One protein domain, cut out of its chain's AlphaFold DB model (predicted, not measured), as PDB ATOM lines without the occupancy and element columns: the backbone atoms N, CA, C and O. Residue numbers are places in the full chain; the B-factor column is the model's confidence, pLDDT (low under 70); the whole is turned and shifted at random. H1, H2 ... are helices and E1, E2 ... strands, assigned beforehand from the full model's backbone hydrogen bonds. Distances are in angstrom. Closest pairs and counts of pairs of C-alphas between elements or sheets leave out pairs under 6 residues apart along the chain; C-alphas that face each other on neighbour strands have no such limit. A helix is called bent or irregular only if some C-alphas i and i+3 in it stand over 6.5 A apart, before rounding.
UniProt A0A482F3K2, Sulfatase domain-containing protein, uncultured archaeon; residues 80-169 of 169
ATOM      1  N   ASP A  80      14.408 -20.662 -37.930       68.38
ATOM      2  CA  ASP A  80      13.920 -20.545 -39.312       68.38
ATOM      3  C   ASP A  80      15.119 -20.493 -40.263       68.38
ATOM      4  O   ASP A  80      15.628 -19.423 -40.575       68.38
ATOM      5  N   TRP A  81      15.617 -21.662 -40.672       66.94
ATOM      6  CA  TRP A  81      16.726 -21.749 -41.623       66.94
ATOM      7  C   TRP A  81      16.222 -21.456 -43.026       66.94
ATOM      8  O   TRP A  81      15.649 -22.328 -43.686       66.94
ATOM      9  N   LYS A  82      16.477 -20.243 -43.517       57.44
ATOM     10  CA  LYS A  82      16.305 -19.958 -44.944       57.44
ATOM     11  C   LYS A  82      17.485 -20.527 -45.726       57.44
ATOM     12  O   LYS A  82      18.632 -20.458 -45.306       57.44
ATOM     13  N   GLU A  83      17.210 -21.030 -46.923       48.75
ATOM     14  CA  GLU A  83      18.184 -21.680 -47.818       48.75
ATOM     15  C   GLU A  83      19.400 -20.791 -48.176       48.75
ATOM     16  O   GLU A  83      20.482 -21.300 -48.454       48.75
ATOM     17  N   LYS A  84      19.260 -19.458 -48.085       47.12
ATOM     18  CA  LYS A  84      20.361 -18.485 -48.231       47.12
ATOM     19  C   LYS A  84      21.373 -18.505 -47.075       47.12
ATOM     20  O   LYS A  84      22.543 -18.241 -47.310       47.12
ATOM     21  N   GLU A  85      20.958 -18.851 -45.861       54.59
ATOM     22  CA  GLU A  85      21.817 -18.840 -44.665       54.59
ATOM     23  C   GLU A  85      22.720 -20.083 -44.591       54.59
ATOM     24  O   GLU A  85      23.798 -20.043 -44.003       54.59
ATOM     25  N   LEU A  86      22.347 -21.164 -45.290       52.28
ATOM     26  CA  LEU A  86      23.232 -22.306 -45.559       52.28
ATOM     27  C   LEU A  86      24.403 -21.934 -46.483       52.28
ATOM     28  O   LEU A  86      25.442 -22.586 -46.419       52.28
ATOM     29  N   GLN A  87      24.253 -20.903 -47.327       49.41
ATOM     30  CA  GLN A  87      25.307 -20.431 -48.234       49.41
ATOM     31  C   GLN A  87      26.274 -19.428 -47.582       49.41
ATOM     32  O   GLN A  87      27.377 -19.246 -48.089       49.41
ATOM     33  N   GLU A  88      25.910 -18.822 -46.446       51.31
ATOM     34  CA  GLU A  88      26.794 -17.945 -45.656       51.31
ATOM     35  C   GLU A  88      27.692 -18.730 -44.673       51.31
ATOM     36  O   GLU A  88      28.574 -18.159 -44.026       51.31
ATOM     37  N   TYR A  89      27.521 -20.057 -44.585       57.50
ATOM     38  CA  TYR A  89      28.428 -20.935 -43.849       57.50
ATOM     39  C   TYR A  89      29.721 -21.143 -44.619       57.50
ATOM     40  O   TYR A  89      29.852 -22.031 -45.461       57.50
ATOM     41  N   ASN A  90      30.716 -20.338 -44.277       60.47
ATOM     42  CA  ASN A  90      32.027 -20.476 -44.865       60.47
ATOM     43  C   ASN A  90      32.910 -21.403 -44.018       60.47
ATOM     44  O   ASN A  90      33.726 -20.941 -43.225       60.47
ATOM     45  N   TYR A  91      32.742 -22.723 -44.172       58.19
ATOM     46  CA  TYR A  91      33.676 -23.709 -43.592       58.19
ATOM     47  C   TYR A  91      35.090 -23.575 -44.182       58.19
ATOM     48  O   TYR A  91      36.069 -23.957 -43.546       58.19
ATOM     49  N   GLU A  92      35.191 -23.015 -45.390       55.59
ATOM     50  CA  GLU A  92      36.436 -22.808 -46.141       55.59
ATOM     51  C   GLU A  92      37.007 -21.375 -45.946       55.59
ATOM     52  O   GLU A  92      38.185 -21.096 -46.212       55.59
ATOM     53  N   GLY A  93      36.204 -20.492 -45.345       56.16
ATOM     54  CA  GLY A  93      36.506 -19.118 -44.945       56.16
ATOM     55  C   GLY A  93      36.200 -18.039 -45.993       56.16
ATOM     56  O   GLY A  93      36.276 -18.270 -47.197       56.16
ATOM     57  N   GLY A  94      35.833 -16.847 -45.518       63.84
ATOM     58  CA  GLY A  94      35.463 -15.672 -46.321       63.84
ATOM     59  C   GLY A  94      34.571 -14.711 -45.528       63.84
ATOM     60  O   GLY A  94      34.396 -14.891 -44.327       63.84
ATOM     61  N   GLU A  95      34.019 -13.675 -46.164       63.44
ATOM     62  CA  GLU A  95      33.242 -12.656 -45.443       63.44
ATOM     63  C   GLU A  95      31.993 -13.273 -44.795       63.44
ATOM     64  O   GLU A  95      31.115 -13.800 -45.477       63.44
ATOM     65  N   VAL A  96      31.939 -13.236 -43.460       67.69
ATOM     66  CA  VAL A  96      30.812 -13.747 -42.677       67.69
ATOM     67  C   VAL A  96      29.928 -12.576 -42.266       67.69
ATOM     68  O   VAL A  96      30.416 -11.569 -41.744       67.69
ATOM     69  N   ASN A  97      28.619 -12.712 -42.461       77.62
ATOM     70  CA  ASN A  97      27.648 -11.717 -42.036       77.62
ATOM     71  C   ASN A  97      27.683 -11.543 -40.503       77.62
ATOM     72  O   ASN A  97      27.371 -12.464 -39.746       77.62
ATOM     73  N   LYS A  98      28.072 -10.348 -40.040       80.75
ATOM     74  CA  LYS A  98      28.231 -10.046 -38.608       80.75
ATOM     75  C   LYS A  98      26.916 -10.096 -37.837       80.75
ATOM     76  O   LYS A  98      26.902 -10.620 -36.729       80.75
ATOM     77  N   GLU A  99      25.826  -9.600 -38.420       82.56
ATOM     78  CA  GLU A  99      24.504  -9.634 -37.782       82.56
ATOM     79  C   GLU A  99      24.043 -11.085 -37.594       82.56
ATOM     80  O   GLU A  99      23.530 -11.460 -36.540       82.56
ATOM     81  N   TYR A 100      24.313 -11.934 -38.590       79.06
ATOM     82  CA  TYR A 100      24.025 -13.361 -38.508       79.06
ATOM     83  C   TYR A 100      24.911 -14.086 -37.479       79.06
ATOM     84  O   TYR A 100      24.421 -14.918 -36.716       79.06
ATOM     85  N   LEU A 101      26.202 -13.741 -37.380       81.69
ATOM     86  CA  LEU A 101      27.093 -14.275 -36.340       81.69
ATOM     87  C   LEU A 101      26.624 -13.916 -34.928       81.69
ATOM     88  O   LEU A 101      26.633 -14.772 -34.043       81.69
ATOM     89  N   GLU A 102      26.217 -12.666 -34.710       85.38
ATOM     90  CA  GLU A 102      25.669 -12.218 -33.428       85.38
ATOM     91  C   GLU A 102      24.368 -12.953 -33.091       85.38
ATOM     92  O   GLU A 102      24.193 -13.400 -31.954       85.38
ATOM     93  N   TYR A 103      23.500 -13.161 -34.085       85.56
ATOM     94  CA  TYR A 103      22.299 -13.978 -33.941       85.56
ATOM     95  C   TYR A 103      22.628 -15.420 -33.524       85.56
ATOM     96  O   TYR A 103      22.117 -15.894 -32.508       85.56
ATOM     97  N   LEU A 104      23.520 -16.108 -34.244       84.62
ATOM     98  CA  LEU A 104      23.922 -17.481 -33.917       84.62
ATOM     99  C   LEU A 104      24.567 -17.578 -32.533       84.62
ATOM    100  O   LEU A 104      24.304 -18.524 -31.794       84.62
ATOM    101  N   ARG A 105      25.393 -16.595 -32.161       87.06
ATOM    102  CA  ARG A 105      26.006 -16.535 -30.832       87.06
ATOM    103  C   ARG A 105      24.951 -16.389 -29.739       87.06
ATOM    104  O   ARG A 105      25.034 -17.075 -28.726       87.06
ATOM    105  N   LYS A 106      23.946 -15.532 -29.939       90.69
ATOM    106  CA  LYS A 106      22.824 -15.397 -29.004       90.69
ATOM    107  C   LYS A 106      22.068 -16.720 -28.855       90.69
ATOM    108  O   LYS A 106      21.844 -17.158 -27.734       90.69
ATOM    109  N   ARG A 107      21.754 -17.392 -29.967       90.25
ATOM    110  CA  ARG A 107      21.087 -18.705 -29.955       90.25
ATOM    111  C   ARG A 107      21.906 -19.765 -29.213       90.25
ATOM    112  O   ARG A 107      21.339 -20.549 -28.461       90.25
ATOM    113  N   GLN A 108      23.230 -19.772 -29.381       91.56
ATOM    114  CA  GLN A 108      24.119 -20.665 -28.632       91.56
ATOM    115  C   GLN A 108      24.034 -20.417 -27.119       91.56
ATOM    116  O   GLN A 108      23.950 -21.380 -26.361       91.56
ATOM    117  N   ILE A 109      24.060 -19.149 -26.688       94.19
ATOM    118  CA  ILE A 109      23.948 -18.774 -25.269       94.19
ATOM    119  C   ILE A 109      22.607 -19.251 -24.701       94.19
ATOM    120  O   ILE A 109      22.581 -19.949 -23.693       94.19
ATOM    121  N   GLU A 110      21.506 -18.978 -25.399       95.25
ATOM    122  CA  GLU A 110      20.174 -19.433 -24.980       95.25
ATOM    123  C   GLU A 110      20.092 -20.970 -24.888       95.25
ATOM    124  O   GLU A 110      19.487 -21.518 -23.967       95.25
ATOM    125  N   ALA A 111      20.725 -21.685 -25.825       94.69
ATOM    126  CA  ALA A 111      20.750 -23.143 -25.823       94.69
ATOM    127  C   ALA A 111      21.548 -23.722 -24.647       94.69
ATOM    128  O   ALA A 111      21.118 -24.721 -24.068       94.69
ATOM    129  N   ILE A 112      22.698 -23.131 -24.289       95.75
ATOM    130  CA  ILE A 112      23.482 -23.605 -23.139       95.75
ATOM    131  C   ILE A 112      22.793 -23.263 -21.816       95.75
ATOM    132  O   ILE A 112      22.752 -24.127 -20.949       95.75
ATOM    133  N   GLU A 113      22.180 -22.082 -21.687       97.31
ATOM    134  CA  GLU A 113      21.381 -21.705 -20.510       97.31
ATOM    135  C   GLU A 113      20.192 -22.654 -20.317       97.31
ATOM    136  O   GLU A 113      19.931 -23.116 -19.210       97.31
ATOM    137  N   PHE A 114      19.510 -23.026 -21.406       97.06
ATOM    138  CA  PHE A 114      18.463 -24.042 -21.349       97.06
ATOM    139  C   PHE A 114      19.003 -25.404 -20.903       97.06
ATOM    140  O   PHE A 114      18.369 -26.082 -20.098       97.06
ATOM    141  N   VAL A 115      20.147 -25.848 -21.439       96.62
ATOM    142  CA  VAL A 115      20.743 -27.127 -21.026       96.62
ATOM    143  C   VAL A 115      21.105 -27.098 -19.546       96.62
ATOM    144  O   VAL A 115      20.736 -28.042 -18.856       96.62
ATOM    145  N   ASP A 116      21.751 -26.032 -19.076       97.25
ATOM    146  CA  ASP A 116      22.120 -25.816 -17.673       97.25
ATOM    147  C   ASP A 116      20.899 -25.935 -16.745       97.25
ATOM    148  O   ASP A 116      20.876 -26.778 -15.847       97.25
ATOM    149  N   GLU A 117      19.814 -25.216 -17.060       98.00
ATOM    150  CA  GLU A 117      18.551 -25.292 -16.316       98.00
ATOM    151  C   GLU A 117      17.983 -26.722 -16.285       98.00
ATOM    152  O   GLU A 117      17.486 -27.186 -15.259       98.00
ATOM    153  N   LYS A 118      18.023 -27.442 -17.416       97.44
ATOM    154  CA  LYS A 118      17.415 -28.778 -17.506       97.44
ATOM    155  C   LYS A 118      18.238 -29.868 -16.849       97.44
ATOM    156  O   LYS A 118      17.631 -30.836 -16.404       97.44
ATOM    157  N   ILE A 119      19.563 -29.755 -16.808       96.94
ATOM    158  CA  ILE A 119      20.403 -30.770 -16.161       96.94
ATOM    159  C   ILE A 119      20.490 -30.582 -14.646       96.94
ATOM    160  O   ILE A 119      20.831 -31.548 -13.973       96.94
ATOM    161  N   ALA A 120      20.154 -29.405 -14.105       97.44
ATOM    162  CA  ALA A 120      20.275 -29.121 -12.673       97.44
ATOM    163  C   ALA A 120      19.634 -30.191 -11.759       97.44
ATOM    164  O   ALA A 120      20.355 -30.703 -10.907       97.44
ATOM    165  N   PRO A 121      18.384 -30.659 -11.978       97.31
ATOM    166  CA  PRO A 121      17.803 -31.712 -11.136       97.31
ATOM    167  C   PRO A 121      18.556 -33.044 -11.220       97.31
ATOM    168  O   PRO A 121      18.617 -33.785 -10.252       97.31
ATOM    169  N   LEU A 122      19.145 -33.368 -12.377       97.38
ATOM    170  CA  LEU A 122      19.985 -34.560 -12.493       97.38
ATOM    171  C   LEU A 122      21.288 -34.389 -11.714       97.38
ATOM    172  O   LEU A 122      21.746 -35.344 -11.111       97.38
ATOM    173  N   LEU A 123      21.893 -33.200 -11.733       96.88
ATOM    174  CA  LEU A 123      23.121 -32.942 -10.981       96.88
ATOM    175  C   LEU A 123      22.890 -32.994  -9.465       96.88
ATOM    176  O   LEU A 123      23.759 -33.500  -8.764       96.88
ATOM    177  N   GLU A 124      21.731 -32.536  -8.985       96.44
ATOM    178  CA  GLU A 124      21.307 -32.674  -7.583       96.44
ATOM    179  C   GLU A 124      21.213 -34.155  -7.169       96.44
ATOM    180  O   GLU A 124      21.771 -34.551  -6.150       96.44
ATOM    181  N   GLU A 125      20.614 -35.017  -7.998       95.94
ATOM    182  CA  GLU A 125      20.561 -36.461  -7.705       95.94
ATOM    183  C   GLU A 125      21.920 -37.174  -7.835       95.94
ATOM    184  O   GLU A 125      22.093 -38.303  -7.373       95.94
ATOM    185  N   LEU A 126      22.905 -36.532  -8.468       95.69
ATOM    186  CA  LEU A 126      24.253 -37.063  -8.673       95.69
ATOM    187  C   LEU A 126      25.286 -36.472  -7.696       95.69
ATOM    188  O   LEU A 126      26.484 -36.627  -7.934       95.69
ATOM    189  N   GLU A 127      24.865 -35.830  -6.599       94.19
ATOM    190  CA  GLU A 127      25.772 -35.190  -5.627       94.19
ATOM    191  C   GLU A 127      26.847 -36.145  -5.068       94.19
ATOM    192  O   GLU A 127      28.015 -35.758  -4.971       94.19
ATOM    193  N   ASP A 128      26.476 -37.403  -4.793       93.00
ATOM    194  CA  ASP A 128      27.367 -38.480  -4.321       93.00
ATOM    195  C   ASP A 128      27.987 -39.311  -5.470       93.00
ATOM    196  O   ASP A 128      28.518 -40.407  -5.267       93.00
ATOM    197  N   THR A 129      27.912 -38.819  -6.711       96.69
ATOM    198  CA  THR A 129      28.428 -39.493  -7.910       96.69
ATOM    199  C   THR A 129      29.564 -38.699  -8.544       96.69
ATOM    200  O   THR A 129      29.475 -37.488  -8.751       96.69
ATOM    201  N   VAL A 130      30.625 -39.401  -8.959       97.69
ATOM    202  CA  VAL A 130      31.689 -38.792  -9.764       97.69
ATOM    203  C   VAL A 130      31.109 -38.318 -11.097       97.69
ATOM    204  O   VAL A 130      30.772 -39.127 -11.963       97.69
ATOM    205  N   THR A 131      31.038 -37.002 -11.272       97.56
ATOM    206  CA  THR A 131      30.435 -36.352 -12.437       97.56
ATOM    207  C   THR A 131      31.495 -35.631 -13.262       97.56
ATOM    208  O   THR A 131      32.285 -34.837 -12.753       97.56
ATOM    209  N   LEU A 132      31.501 -35.889 -14.573       97.56
ATOM    210  CA  LEU A 132      32.345 -35.197 -15.544       97.56
ATOM    211  C   LEU A 132      31.468 -34.536 -16.606       97.56
ATOM    212  O   LEU A 132      30.698 -35.213 -17.285       97.56
ATOM    213  N   ILE A 133      31.629 -33.225 -16.788       97.00
ATOM    214  CA  ILE A 133      30.964 -32.455 -17.844       97.00
ATOM    215  C   ILE A 133      32.032 -31.933 -18.801       97.00
ATOM    216  O   ILE A 133      32.986 -31.263 -18.402       97.00
ATOM    217  N   THR A 134      31.873 -32.251 -20.082       96.62
ATOM    218  CA  THR A 134      32.765 -31.818 -21.160       96.62
ATOM    219  C   THR A 134      31.975 -31.600 -22.442       96.62
ATOM    220  O   THR A 134      30.796 -31.939 -22.527       96.62
ATOM    221  N   SER A 135      32.636 -31.051 -23.454       93.75
ATOM    222  CA  SER A 135      32.130 -30.994 -24.822       93.75
ATOM    223  C   SER A 135      32.999 -31.846 -25.750       93.75
ATOM    224  O   SER A 135      34.167 -32.108 -25.456       93.75
ATOM    225  N   ASP A 136      32.407 -32.307 -26.846       90.38
ATOM    226  CA  ASP A 136      33.079 -32.967 -27.960       90.38
ATOM    227  C   ASP A 136      33.968 -31.994 -28.752       90.38
ATOM    228  O   ASP A 136      35.086 -32.360 -29.120       90.38
ATOM    229  N   HIS A 137      33.499 -30.760 -28.975       91.56
ATOM    230  CA  HIS A 137      34.259 -29.665 -29.577       91.56
ATOM    231  C   HIS A 137      33.621 -28.278 -29.332       91.56
ATOM    232  O   HIS A 137      32.437 -28.135 -29.054       91.56
ATOM    233  N   GLY A 138      34.405 -27.212 -29.502       89.38
ATOM    234  CA  GLY A 138      33.915 -25.827 -29.559       89.38
ATOM    235  C   GLY A 138      33.378 -25.421 -30.940       89.38
ATOM    236  O   GLY A 138      33.435 -26.191 -31.894       89.38
ATOM    237  N   THR A 139      32.924 -24.175 -31.083       86.00
ATOM    238  CA  THR A 139      32.405 -23.626 -32.351       86.00
ATOM    239  C   THR A 139      33.046 -22.276 -32.663       86.00
ATOM    240  O   THR A 139      33.224 -21.460 -31.760       86.00
ATOM    241  N   CYS A 140      33.373 -22.027 -33.933       85.31
ATOM    242  CA  CYS A 140      33.850 -20.722 -34.395       85.31
ATOM    243  C   CYS A 140      32.687 -19.770 -34.707       85.31
ATOM    244  O   CYS A 140      31.714 -20.159 -35.358       85.31
ATOM    245  N   PHE A 141      32.837 -18.508 -34.310       83.56
ATOM    246  CA  PHE A 141      31.909 -17.403 -34.567       83.56
ATOM    247  C   PHE A 141      32.641 -16.231 -35.239       83.56
ATOM    248  O   PHE A 141      32.561 -15.087 -34.791       83.56
ATOM    249  N   GLY A 142      33.381 -16.520 -36.313       80.31
ATOM    250  CA  GLY A 142      34.122 -15.534 -37.103       80.31
ATOM    251  C   GLY A 142      35.637 -15.545 -36.885       80.31
ATOM    252  O   GLY A 142      36.353 -14.852 -37.610       80.31
ATOM    253  N   GLU A 143      36.167 -16.334 -35.943       83.50
ATOM    254  CA  GLU A 143      37.617 -16.514 -35.824       83.50
ATOM    255  C   GLU A 143      38.197 -17.080 -37.119       83.50
ATOM    256  O   GLU A 143      37.743 -18.111 -37.594       83.50
ATOM    257  N   GLY A 144      39.205 -16.425 -37.699       75.06
ATOM    258  CA  GLY A 144      39.792 -16.867 -38.968       75.06
ATOM    259  C   GLY A 144      38.841 -16.777 -40.168       75.06
ATOM    260  O   GLY A 144      39.090 -17.464 -41.160       75.06
ATOM    261  N   GLU A 145      37.794 -15.943 -40.072       76.38
ATOM    262  CA  GLU A 145      36.762 -15.733 -41.101       76.38
ATOM    263  C   GLU A 145      35.893 -16.974 -41.358       76.38
ATOM    264  O   GLU A 145      35.418 -17.191 -42.472       76.38
ATOM    265  N   VAL A 146      35.701 -17.813 -40.334       77.38
ATOM    266  CA  VAL A 146      34.883 -19.032 -40.418       77.38
ATOM    267  C   VAL A 146      33.794 -19.066 -39.344       77.38
ATOM    268  O   VAL A 146      33.977 -18.599 -38.217       77.38
ATOM    269  N   CYS A 147      32.657 -19.673 -39.683       79.06
ATOM    270  CA  CYS A 147      31.584 -20.008 -38.748       79.06
ATOM    271  C   CYS A 147      31.402 -21.531 -38.705       79.06
ATOM    272  O   CYS A 147      31.413 -22.194 -39.743       79.06
ATOM    273  N   GLY A 148      31.245 -22.110 -37.514       79.06
ATOM    274  CA  GLY A 148      31.132 -23.560 -37.365       79.06
ATOM    275  C   GLY A 148      32.496 -24.246 -37.267       79.06
ATOM    276  O   GLY A 148      33.238 -24.012 -36.312       79.06
ATOM    277  N   HIS A 149      32.798 -25.124 -38.230       76.25
ATOM    278  CA  HIS A 149      34.013 -25.947 -38.230       76.25
ATOM    279  C   HIS A 149      35.112 -25.283 -39.072       76.25
ATOM    280  O   HIS A 149      35.073 -25.303 -40.295       76.25
ATOM    281  N   GLY A 150      36.116 -24.706 -38.424       62.72
ATOM    282  CA  GLY A 150      37.274 -24.059 -39.049       62.72
ATOM    283  C   GLY A 150      38.381 -25.010 -39.500       62.72
ATOM    284  O   GLY A 150      39.539 -24.829 -39.116       62.72
ATOM    285  N   ILE A 151      38.039 -26.049 -40.264       68.12
ATOM    286  CA  ILE A 151      39.013 -27.021 -40.782       68.12
ATOM    287  C   ILE A 151      40.058 -26.285 -41.637       68.12
ATOM    288  O   ILE A 151      39.728 -25.474 -42.493       68.12
ATOM    289  N   GLY A 152      41.345 -26.551 -41.396       65.94
ATOM    290  CA  GLY A 152      42.441 -25.984 -42.193       65.94
ATOM    291  C   GLY A 152      42.893 -24.570 -41.805       65.94
ATOM    292  O   GLY A 152      43.897 -24.104 -42.343       65.94
ATOM    293  N   ARG A 153      42.246 -23.898 -40.838       71.75
ATOM    294  CA  ARG A 153      42.671 -22.572 -40.345       71.75
ATOM    295  C   ARG A 153      43.161 -22.637 -38.903       71.75
ATOM    296  O   ARG A 153      42.385 -22.849 -37.976       71.75
ATOM    297  N   LYS A 154      44.466 -22.427 -38.708       72.88
ATOM    298  CA  LYS A 154      45.166 -22.610 -37.421       72.88
ATOM    299  C   LYS A 154      44.472 -21.920 -36.237       72.88
ATOM    300  O   LYS A 154      44.300 -22.546 -35.191       72.88
ATOM    301  N   ASP A 155      44.038 -20.675 -36.415       70.94
ATOM    302  CA  ASP A 155      43.429 -19.883 -35.338       70.94
ATOM    303  C   ASP A 155      41.993 -20.326 -35.006       70.94
ATOM    304  O   ASP A 155      41.557 -20.212 -33.860       70.94
ATOM    305  N   ALA A 156      41.285 -20.911 -35.974       75.62
ATOM    306  CA  ALA A 156      39.933 -21.435 -35.808       75.62
ATOM    307  C   ALA A 156      39.924 -22.855 -35.211       75.62
ATOM    308  O   ALA A 156      39.076 -23.192 -34.383       75.62
ATOM    309  N   VAL A 157      40.905 -23.690 -35.569       77.69
ATOM    310  CA  VAL A 157      41.047 -25.051 -35.020       77.69
ATOM    311  C   VAL A 157      41.256 -25.010 -33.505       77.69
ATOM    312  O   VAL A 157      40.628 -25.771 -32.773       77.69
ATOM    313  N   LEU A 158      42.078 -24.085 -32.998       81.12
ATOM    314  CA  LEU A 158      42.327 -23.983 -31.554       81.12
ATOM    315  C   LEU A 158      41.065 -23.665 -30.740       81.12
ATOM    316  O   LEU A 158      40.971 -24.087 -29.590       81.12
ATOM    317  N   LYS A 159      40.098 -22.940 -31.314       81.00
ATOM    318  CA  LYS A 159      38.816 -22.634 -30.661       81.00
ATOM    319  C   LYS A 159      37.892 -23.844 -30.584       81.00
ATOM    320  O   LYS A 159      37.178 -23.987 -29.602       81.00
ATOM    321  N   GLN A 160      37.952 -24.730 -31.571       83.62
ATOM    322  CA  GLN A 160      37.188 -25.978 -31.562       83.62
ATOM    323  C   GLN A 160      37.790 -27.032 -30.630       83.62
ATOM    324  O   GLN A 160      37.063 -27.843 -30.076       83.62
ATOM    325  N   LEU A 161      39.110 -27.028 -30.432       87.56
ATOM    326  CA  LEU A 161      39.774 -28.047 -29.610       87.56
ATOM    327  C   LEU A 161      39.830 -27.702 -28.114       87.56
ATOM    328  O   LEU A 161      40.150 -28.564 -27.299       87.56
ATOM    329  N   ARG A 162      39.553 -26.451 -27.733       89.69
ATOM    330  CA  ARG A 162      39.483 -26.042 -26.324       89.69
ATOM    331  C   ARG A 162      38.056 -26.205 -25.818       89.69
ATOM    332  O   ARG A 162      37.209 -25.359 -26.088       89.69
ATOM    333  N   VAL A 163      37.828 -27.270 -25.063       94.31
ATOM    334  CA  VAL A 163      36.528 -27.614 -24.476       94.31
ATOM    335  C   VAL A 163      36.558 -27.472 -22.951       94.31
ATOM    336  O   VAL A 163      37.632 -27.601 -22.354       94.31
ATOM    337  N   PRO A 164      35.414 -27.181 -22.305       94.12
ATOM    338  CA  PRO A 164      35.317 -27.256 -20.853       94.12
ATOM    339  C   PRO A 164      35.581 -28.688 -20.385       94.12
ATOM    340  O   PRO A 164      35.190 -29.639 -21.054       94.12
ATOM    341  N   LEU A 165      36.213 -28.824 -19.224       95.94
ATOM    342  CA  LEU A 165      36.331 -30.081 -18.497       95.94
ATOM    343  C   LEU A 165      36.062 -29.780 -17.025       95.94
ATOM    344  O   LEU A 165      36.925 -29.247 -16.329       95.94
ATOM    345  N   ILE A 166      34.843 -30.070 -16.585       95.88
ATOM    346  CA  ILE A 166      34.387 -29.880 -15.209       95.88
ATOM    347  C   ILE A 166      34.318 -31.261 -14.566       95.88
ATOM    348  O   ILE A 166      33.783 -32.194 -15.165       95.88
ATOM    349  N   PHE A 167      34.885 -31.393 -13.372       94.75
ATOM    350  CA  PHE A 167      34.991 -32.658 -12.656       94.75
ATOM    351  C   PHE A 167      34.570 -32.474 -11.196       94.75
ATOM    352  O   PHE A 167      35.105 -31.599 -10.514       94.75
ATOM    353  N   HIS A 168      33.634 -33.306 -10.746       93.69
ATOM    354  CA  HIS A 168      33.115 -33.396  -9.379       93.69
ATOM    355  C   HIS A 168      33.289 -34.836  -8.881       93.69
ATOM    356  O   HIS A 168      33.046 -35.768  -9.651       93.69
ATOM    357  N   TRP A 169      33.764 -35.025  -7.649       87.75
ATOM    358  CA  TRP A 169      34.108 -36.329  -7.067       87.75
ATOM    359  C   TRP A 169      34.066 -36.307  -5.542       87.75
ATOM    360  O   TRP A 169      34.266 -35.208  -4.970       87.75
TER     361      TRP A 169
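AT A GLANCE: This is residues 80 to 169 of the 169 residues of the protein "Sulfatase domain-containing protein" of uncultured archaeon (UniProt A0A482F3K2). A long, narrow and flat frame: the long helix H1 makes one side, and the chain then folds back into an opposite side made of the small two-stranded ribbon E1 and E2, a long looping stretch and the short helix H2. The middle between the two sides is open, and residues 109 to 122 of H1 stand free. The 90 printed residues hold two named helices and two named strands, in the order H1, E1, H2, E2, with E1 and E2 an antiparallel sheet. The class is mostly helix, though under half of the residues are in named elements. The whole is loose, with a radius of gyration of the C-alphas of 16.3 A, and spans 49 by 31 by 17 A.

HOW THE PARTS SIT: H1, residues 98 to 125, is irregular, with C-alphas 118 and 121 7.0 A apart, and has a kink of 34 degrees near residue 119. A tight link joins it to E1, residues 131 to 134. E1 is the antiparallel neighbour of E2, residues 165 to 168, at 171 degrees between directions; N 131 and O 168, and N 166 and O 133, are within hydrogen-bond range at 2.9 A each. H1 is apart from E2 and from H2, residues 154 to 161. O i to N i+4 pairs are within range in 22 of 24 cases in H1 and 3 of 4 in H2.

IN THESE COORDINATES: H1 runs 41.4 A from C-alpha 98 at (28.231, -10.046, -38.608). E1 spans 10.1 A, H2 10.9 A, and E2 10.2 A, ending with C-alpha 168 at (33.115, -33.396, -9.379).

THE WHOLE: The C-alphas farthest apart, of Glu 95 and Asp 128, are 48.9 A apart. The printed part has no cut. The link from E1 to H2 is long, 19 residues; within it residues 140 to 141 pair antiparallel with 147 to 148. The pLDDT is under 70 in residues 80 to 96 and 150 to 152.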